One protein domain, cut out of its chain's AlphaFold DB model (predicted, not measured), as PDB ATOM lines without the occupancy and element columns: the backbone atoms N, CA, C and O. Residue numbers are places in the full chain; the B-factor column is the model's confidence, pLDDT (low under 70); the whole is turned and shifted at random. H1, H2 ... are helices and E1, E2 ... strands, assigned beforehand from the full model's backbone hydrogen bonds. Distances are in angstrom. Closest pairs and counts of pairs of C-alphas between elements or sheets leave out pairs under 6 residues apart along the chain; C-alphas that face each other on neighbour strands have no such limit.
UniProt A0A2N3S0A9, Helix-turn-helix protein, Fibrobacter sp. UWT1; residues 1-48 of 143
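This is residues 1 to 48 of the 143 residues of the protein "Helix-turn-helix protein" of Fibrobacter sp. UWT1 (UniProt A0A2N3S0A9). A small sheet of three strands has one helix, H1, packed over one of its faces and running along the strands, with no named helix over the other face. The loop of residues 8 to 16, between E1 and E2, extends the model at one end of its longest axis. The printed part has 48 residues, with E1, E2, H1 and E3 in that order along the chain; the sheet runs E2, E1, E3, antiparallel throughout, and the class is mixed, helices and strands. It is only just compact, close to loose, with a radius of gyration of the C-alphas of 11.0 A and spans of 30 by 21 by 13 A.

Find C-alpha 2 at (16.177, 10.708, -13.126); from there E1, residues 2 to 7, runs 16.4 A. Next comes E2, residues 17 to 22, 16.9 A long. H1, residues 27 to 36, begins at C-alpha 27 at (6.806, 3.867, -16.865) and is 14.3 A long. E3, residues 40 to 43, ends at C-alpha 43 at (15.778, 12.949, -17.865).

Look first at the hairpin of E1 and E2, antiparallel at 173 degrees, where N 3 and O 21 are 2.9 A apart, within hydrogen-bond range. On the other side of E1, E3 is antiparallel to it at 161 degrees, with N 4 and O 41 at 2.8 A. H1 is on the sheet at a height of 9.9 A over the sheet, over E1 and, only just, with 3 C-alphas, over E3. On the local plane it stands at 3 degrees to E1, along the strands. Its closest C-alphas to E3 are those of Arg 34 and Val 40, 6.2 A apart. E2, H1 and E3 form a split strand-helix-strand unit, two strands running the same way with E1 between them, and its crossover is right-handed. In H1 every O i to N i+4 pair is within hydrogen-bond range.

The C-alphas of Gly 12 and Asp 45, the two farthest apart, are 31.6 A from each other. The printed part has no cut, and no link is long. Look for low confidence at residues 45 to 48, where pLDDT is under 70.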
ATOM      1  N   MET A   1      18.550   7.399 -15.638       80.12
ATOM      2  CA  MET A   1      17.230   8.050 -15.624       80.12
ATOM      3  C   MET A   1      16.946   8.643 -14.255       80.12
ATOM      4  O   MET A   1      17.142   8.011 -13.214       80.12
ATOM      5  N   LEU A   2      16.475   9.881 -14.278       84.44
ATOM      6  CA  LEU A   2      16.177  10.708 -13.126       84.44
ATOM      7  C   LEU A   2      14.832  11.399 -13.355       84.44
ATOM      8  O   LEU A   2      14.651  12.108 -14.341       84.44
ATOM      9  N   ALA A   3      13.893  11.186 -12.438       85.25
ATOM     10  CA  ALA A   3      12.637  11.920 -12.392       85.25
ATOM     11  C   ALA A   3      12.670  12.906 -11.223       85.25
ATOM     12  O   ALA A   3      12.865  12.503 -10.074       85.25
ATOM     13  N   VAL A   4      12.466  14.186 -11.513       84.75
ATOM     14  CA  VAL A   4      12.387  15.270 -10.533       84.75
ATOM     15  C   VAL A   4      10.980  15.837 -10.536       84.75
ATOM     16  O   VAL A   4      10.405  16.129 -11.581       84.75
ATOM     17  N   VAL A   5      10.414  15.990  -9.346       85.44
ATOM     18  CA  VAL A   5       9.107  16.614  -9.150       85.44
ATOM     19  C   VAL A   5       9.314  17.936  -8.445       85.44
ATOM     20  O   VAL A   5       9.954  17.974  -7.396       85.44
ATOM     21  N   LYS A   6       8.738  19.000  -9.006       83.12
ATOM     22  CA  LYS A   6       8.608  20.314  -8.372       83.12
ATOM     23  C   LYS A   6       7.121  20.654  -8.344       83.12
ATOM     24  O   LYS A   6       6.478  20.715  -9.386       83.12
ATOM     25  N   ALA A   7       6.540  20.843  -7.168       80.00
ATOM     26  CA  ALA A   7       5.114  21.125  -7.040       80.00
ATOM     27  C   ALA A   7       4.849  22.221  -5.998       80.00
ATOM     28  O   ALA A   7       5.583  22.317  -5.008       80.00
ATOM     29  N   PRO A   8       3.799  23.045  -6.190       76.56
ATOM     30  CA  PRO A   8       3.383  24.017  -5.183       76.56
ATOM     31  C   PRO A   8       2.958  23.307  -3.884       76.56
ATOM     32  O   PRO A   8       2.756  22.087  -3.888       76.56
ATOM     33  N   PRO A   9       2.792  24.047  -2.770       80.81
ATOM     34  CA  PRO A   9       2.271  23.480  -1.532       80.81
ATOM     35  C   PRO A   9       0.968  22.709  -1.783       80.81
ATOM     36  O   PRO A   9       0.030  23.222  -2.397       80.81
ATOM     37  N   MET A  10       0.929  21.463  -1.326       78.06
ATOM     38  CA  MET A  10      -0.189  20.540  -1.500       78.06
ATOM     39  C   MET A  10      -0.947  20.373  -0.179       78.06
ATOM     40  O   MET A  10      -0.443  20.764   0.874       78.06
ATOM     41  N   PRO A  11      -2.166  19.804  -0.184       81.88
ATOM     42  CA  PRO A  11      -2.891  19.531   1.052       81.88
ATOM     43  C   PRO A  11      -2.019  18.757   2.053       81.88
ATOM     44  O   PRO A  11      -1.603  17.633   1.791       81.88
ATOM     45  N   GLY A  12      -1.727  19.380   3.197       82.81
ATOM     46  CA  GLY A  12      -0.864  18.812   4.240       82.81
ATOM     47  C   GLY A  12       0.588  19.301   4.232       82.81
ATOM     48  O   GLY A  12       1.297  19.041   5.201       82.81
ATOM     49  N   THR A  13       1.024  20.062   3.224       79.19
ATOM     50  CA  THR A  13       2.332  20.732   3.214       79.19
ATOM     51  C   THR A  13       2.164  22.250   3.238       79.19
ATOM     52  O   THR A  13       1.284  22.814   2.591       79.19
ATOM     53  N   LYS A  14       2.993  22.936   4.033       78.81
ATOM     54  CA  LYS A  14       3.061  24.410   4.035       78.81
ATOM     55  C   LYS A  14       4.060  24.945   3.010       78.81
ATOM     56  O   LYS A  14       3.947  26.091   2.592       78.81
ATOM     57  N   GLU A  15       5.014  24.109   2.619       79.81
ATOM     58  CA  GLU A  15       6.106  24.435   1.706       79.81
ATOM     59  C   GLU A  15       5.943  23.686   0.370       79.81
ATOM     60  O   GLU A  15       5.243  22.661   0.322       79.81
ATOM     61  N   PRO A  16       6.557  24.196  -0.716       80.69
ATOM     62  CA  PRO A  16       6.638  23.498  -1.995       80.69
ATOM     63  C   PRO A  16       7.278  22.118  -1.848       80.69
ATOM     64  O   PRO A  16       8.203  21.920  -1.062       80.69
ATOM     65  N   VAL A  17       6.794  21.158  -2.630       81.94
ATOM     66  CA  VAL A  17       7.292  19.783  -2.603       81.94
ATOM     67  C   VAL A  17       8.311  19.601  -3.721       81.94
ATOM     68  O   VAL A  17       7.988  19.794  -4.893       81.94
ATOM     69  N   VAL A  18       9.531  19.202  -3.350       83.38
ATOM     70  CA  VAL A  18      10.602  18.852  -4.288       83.38
ATOM     71  C   VAL A  18      11.195  17.500  -3.903       83.38
ATOM     72  O   VAL A  18      11.627  17.316  -2.767       83.38
ATOM     73  N   PHE A  19      11.219  16.546  -4.836       85.88
ATOM     74  CA  PHE A  19      11.886  15.255  -4.637       85.88
ATOM     75  C   PHE A  19      12.414  14.671  -5.950       85.88
ATOM     76  O   PHE A  19      11.967  15.038  -7.037       85.88
ATOM     77  N   GLN A  20      13.369  13.745  -5.833       86.00
ATOM     78  CA  GLN A  20      14.032  13.092  -6.961       86.00
ATOM     79  C   GLN A  20      14.009  11.565  -6.825       86.00
ATOM     80  O   GLN A  20      14.203  11.030  -5.733       86.00
ATOM     81  N   ILE A  21      13.817  10.869  -7.944       87.88
ATOM     82  CA  ILE A  21      13.927   9.412  -8.068       87.88
ATOM     83  C   ILE A  21      15.010   9.123  -9.106       87.88
ATOM     84  O   ILE A  21      14.958   9.671 -10.202       87.88
ATOM     85  N   LYS A  22      15.994   8.284  -8.764       86.31
ATOM     86  CA  LYS A  22      17.116   7.902  -9.641       86.31
ATOM     87  C   LYS A  22      17.096   6.409  -9.941       86.31
ATOM     88  O   LYS A  22      16.736   5.616  -9.072       86.31
ATOM     89  N   GLY A  23      17.560   6.035 -11.130       85.38
ATOM     90  CA  GLY A  23      17.767   4.647 -11.543       85.38
ATOM     91  C   GLY A  23      16.785   4.194 -12.619       85.38
ATOM     92  O   GLY A  23      16.359   4.981 -13.454       85.38
ATOM     93  N   ASN A  24      16.444   2.906 -12.624       85.31
ATOM     94  CA  ASN A  24      15.481   2.349 -13.572       85.31
ATOM     95  C   ASN A  24      14.053   2.606 -13.067       85.31
ATOM     96  O   ASN A  24      13.545   1.851 -12.236       85.31
ATOM     97  N   ILE A  25      13.451   3.713 -13.504       88.44
ATOM     98  CA  ILE A  25      12.116   4.145 -13.082       88.44
ATOM     99  C   ILE A  25      11.087   3.520 -14.030       88.44
ATOM    100  O   ILE A  25      11.091   3.849 -15.214       88.44
ATOM    101  N   PRO A  26      10.186   2.645 -13.552       91.38
ATOM    102  CA  PRO A  26       9.162   2.062 -14.409       91.38
ATOM    103  C   PRO A  26       8.199   3.121 -14.961       91.38
ATOM    104  O   PRO A  26       7.777   4.022 -14.231       91.38
ATOM    105  N   ASP A  27       7.743   2.944 -16.203       87.12
ATOM    106  CA  ASP A  27       6.806   3.867 -16.865       87.12
ATOM    107  C   ASP A  27       5.517   4.096 -16.067       87.12
ATOM    108  O   ASP A  27       4.955   5.193 -16.071       87.12
ATOM    109  N   CYS A  28       5.048   3.083 -15.331       90.25
ATOM    110  CA  CYS A  28       3.867   3.216 -14.483       90.25
ATOM    111  C   CYS A  28       4.076   4.227 -13.346       90.25
ATOM    112  O   CYS A  28       3.156   4.975 -13.019       90.25
ATOM    113  N   VAL A  29       5.286   4.302 -12.784       89.25
ATOM    114  CA  VAL A  29       5.640   5.269 -11.739       89.25
ATOM    115  C   VAL A  29       5.662   6.675 -12.331       89.25
ATOM    116  O   VAL A  29       5.068   7.583 -11.756       89.25
ATOM    117  N   ILE A  30       6.236   6.842 -13.526       85.50
ATOM    118  CA  ILE A  30       6.233   8.120 -14.257       85.50
ATOM    119  C   ILE A  30       4.795   8.564 -14.564       85.50
ATOM    120  O   ILE A  30       4.447   9.731 -14.374       85.50
ATOM    121  N   GLY A  31       3.939   7.633 -14.992       86.00
ATOM    122  CA  GLY A  31       2.522   7.888 -15.251       86.00
ATOM    123  C   GLY A  31       1.772   8.374 -14.008       86.00
ATOM    124  O   GLY A  31       1.039   9.361 -14.080       86.00
ATOM    125  N   ILE A  32       2.007   7.742 -12.855       89.62
ATOM    126  CA  ILE A  32       1.438   8.178 -11.571       89.62
ATOM    127  C   ILE A  32       1.949   9.575 -11.203       89.62
ATOM    128  O   ILE A  32       1.153  10.435 -10.834       89.62
ATOM    129  N   MET A  33       3.252   9.835 -11.347       87.56
ATOM    130  CA  MET A  33       3.838  11.142 -11.035       87.56
ATOM    131  C   MET A  33       3.207  12.256 -11.876       87.56
ATOM    132  O   MET A  33       2.791  13.267 -11.320       87.56
ATOM    133  N   ARG A  34       3.053  12.053 -13.190       86.56
ATOM    134  CA  ARG A  34       2.397  13.022 -14.089       86.56
ATOM    135  C   ARG A  34       0.912  13.221 -13.784       86.56
ATOM    136  O   ARG A  34       0.368  14.276 -14.082       86.56
ATOM    137  N   SER A  35       0.249  12.212 -13.217       88.56
ATOM    138  CA  SER A  35      -1.154  12.316 -12.808       88.56
ATOM    139  C   SER A  35      -1.335  13.060 -11.486       88.56
ATOM    140  O   SER A  35      -2.391  13.655 -11.277       88.56
ATOM    141  N   LEU A  36      -0.364  12.971 -10.574       85.56
ATOM    142  CA  LEU A  36      -0.460  13.547  -9.232       85.56
ATOM    143  C   LEU A  36       0.146  14.948  -9.142       85.56
ATOM    144  O   LEU A  36      -0.338  15.766  -8.362       85.56
ATOM    145  N   PHE A  37       1.194  15.227  -9.920       86.25
ATOM    146  CA  PHE A  37       1.954  16.466  -9.827       86.25
ATOM    147  C   PHE A  37       1.880  17.274 -11.127       86.25
ATOM    148  O   PHE A  37       2.026  16.712 -12.212       86.25
ATOM    149  N   PRO A  38       1.702  18.603 -11.031       78.12
ATOM    150  CA  PRO A  38       1.577  19.470 -12.199       78.12
ATOM    151  C   PRO A  38       2.889  19.649 -12.979       78.12
ATOM    152  O   PRO A  38       2.828  19.950 -14.166       78.12
ATOM    153  N   SER A  39       4.055  19.465 -12.342       80.62
ATOM    154  CA  SER A  39       5.365  19.559 -12.998       80.62
ATOM    155  C   SER A  39       6.254  18.379 -12.618       80.62
ATOM    156  O   SER A  39       6.576  18.167 -11.444       80.62
ATOM    157  N   VAL A  40       6.638  17.604 -13.632       83.31
ATOM    158  CA  VAL A  40       7.521  16.441 -13.514       83.31
ATOM    159  C   VAL A  40       8.523  16.483 -14.660       83.31
ATOM    160  O   VAL A  40       8.138  16.335 -15.820       83.31
ATOM    161  N   ASP A  41       9.796  16.635 -14.320       81.19
ATOM    162  CA  ASP A  41      10.906  16.593 -15.261       81.19
ATOM    163  C   ASP A  41      11.504  15.187 -15.253       81.19
ATOM    164  O   ASP A  41      11.875  14.666 -14.202       81.19
ATOM    165  N   VAL A  42      11.576  14.546 -16.420       81.44
ATOM    166  CA  VAL A  42      12.198  13.225 -16.577       81.44
ATOM    167  C   VAL A  42      13.364  13.369 -17.538       81.44
ATOM    168  O   VAL A  42      13.177  13.820 -18.665       81.44
ATOM    169  N   SER A  43      14.550  12.984 -17.080       79.25
ATOM    170  CA  SER A  43      15.778  12.949 -17.865       79.25
ATOM    171  C   SER A  43      16.320  11.524 -17.922       79.25
ATOM    172  O   SER A  43      16.245  10.782 -16.937       79.25
ATOM    173  N   ASP A  44      16.889  11.141 -19.062       74.25
ATOM    174  CA  ASP A  44      17.615   9.875 -19.192       74.25
ATOM    175  C   ASP A  44      18.976   9.928 -18.480       74.25
ATOM    176  O   ASP A  44      19.454   8.895 -17.998       74.25
ATOM    177  N   ASP A  45      19.524  11.131 -18.299       67.62
ATOM    178  CA  ASP A  45      20.767  11.385 -17.575       67.62
ATOM    179  C   ASP A  45      20.549  11.336 -16.051       67.62
ATOM    180  O   ASP A  45      19.541  11.808 -15.524       67.62
ATOM    181  N   ASP A  46      21.513  10.781 -15.309       63.03
ATOM    182  CA  ASP A  46      21.449  10.642 -13.838       63.03
ATOM    183  C   ASP A  46      21.803  11.939 -13.072       63.03
ATOM    184  O   ASP A  46      21.895  11.961 -11.829       63.03
ATOM    185  N   GLU A  47      21.988  13.028 -13.815       57.34
ATOM    186  CA  GLU A  47      22.439  14.328 -13.340       57.34
ATOM    187  C   GLU A  47      21.353  15.384 -13.585       57.34
ATOM    188  O   GLU A  47      21.079  15.785 -14.713       57.34
ATOM    189  N   PHE A  48      20.698  15.829 -12.508       60.69
ATOM    190  CA  PHE A  48      19.808  16.987 -12.544       60.69
ATOM    191  C   PHE A  48      20.619  18.200 -12.125       60.69
ATOM    192  O   PHE A  48      20.990  18.338 -10.956       60.69
TER     193      PHE A  48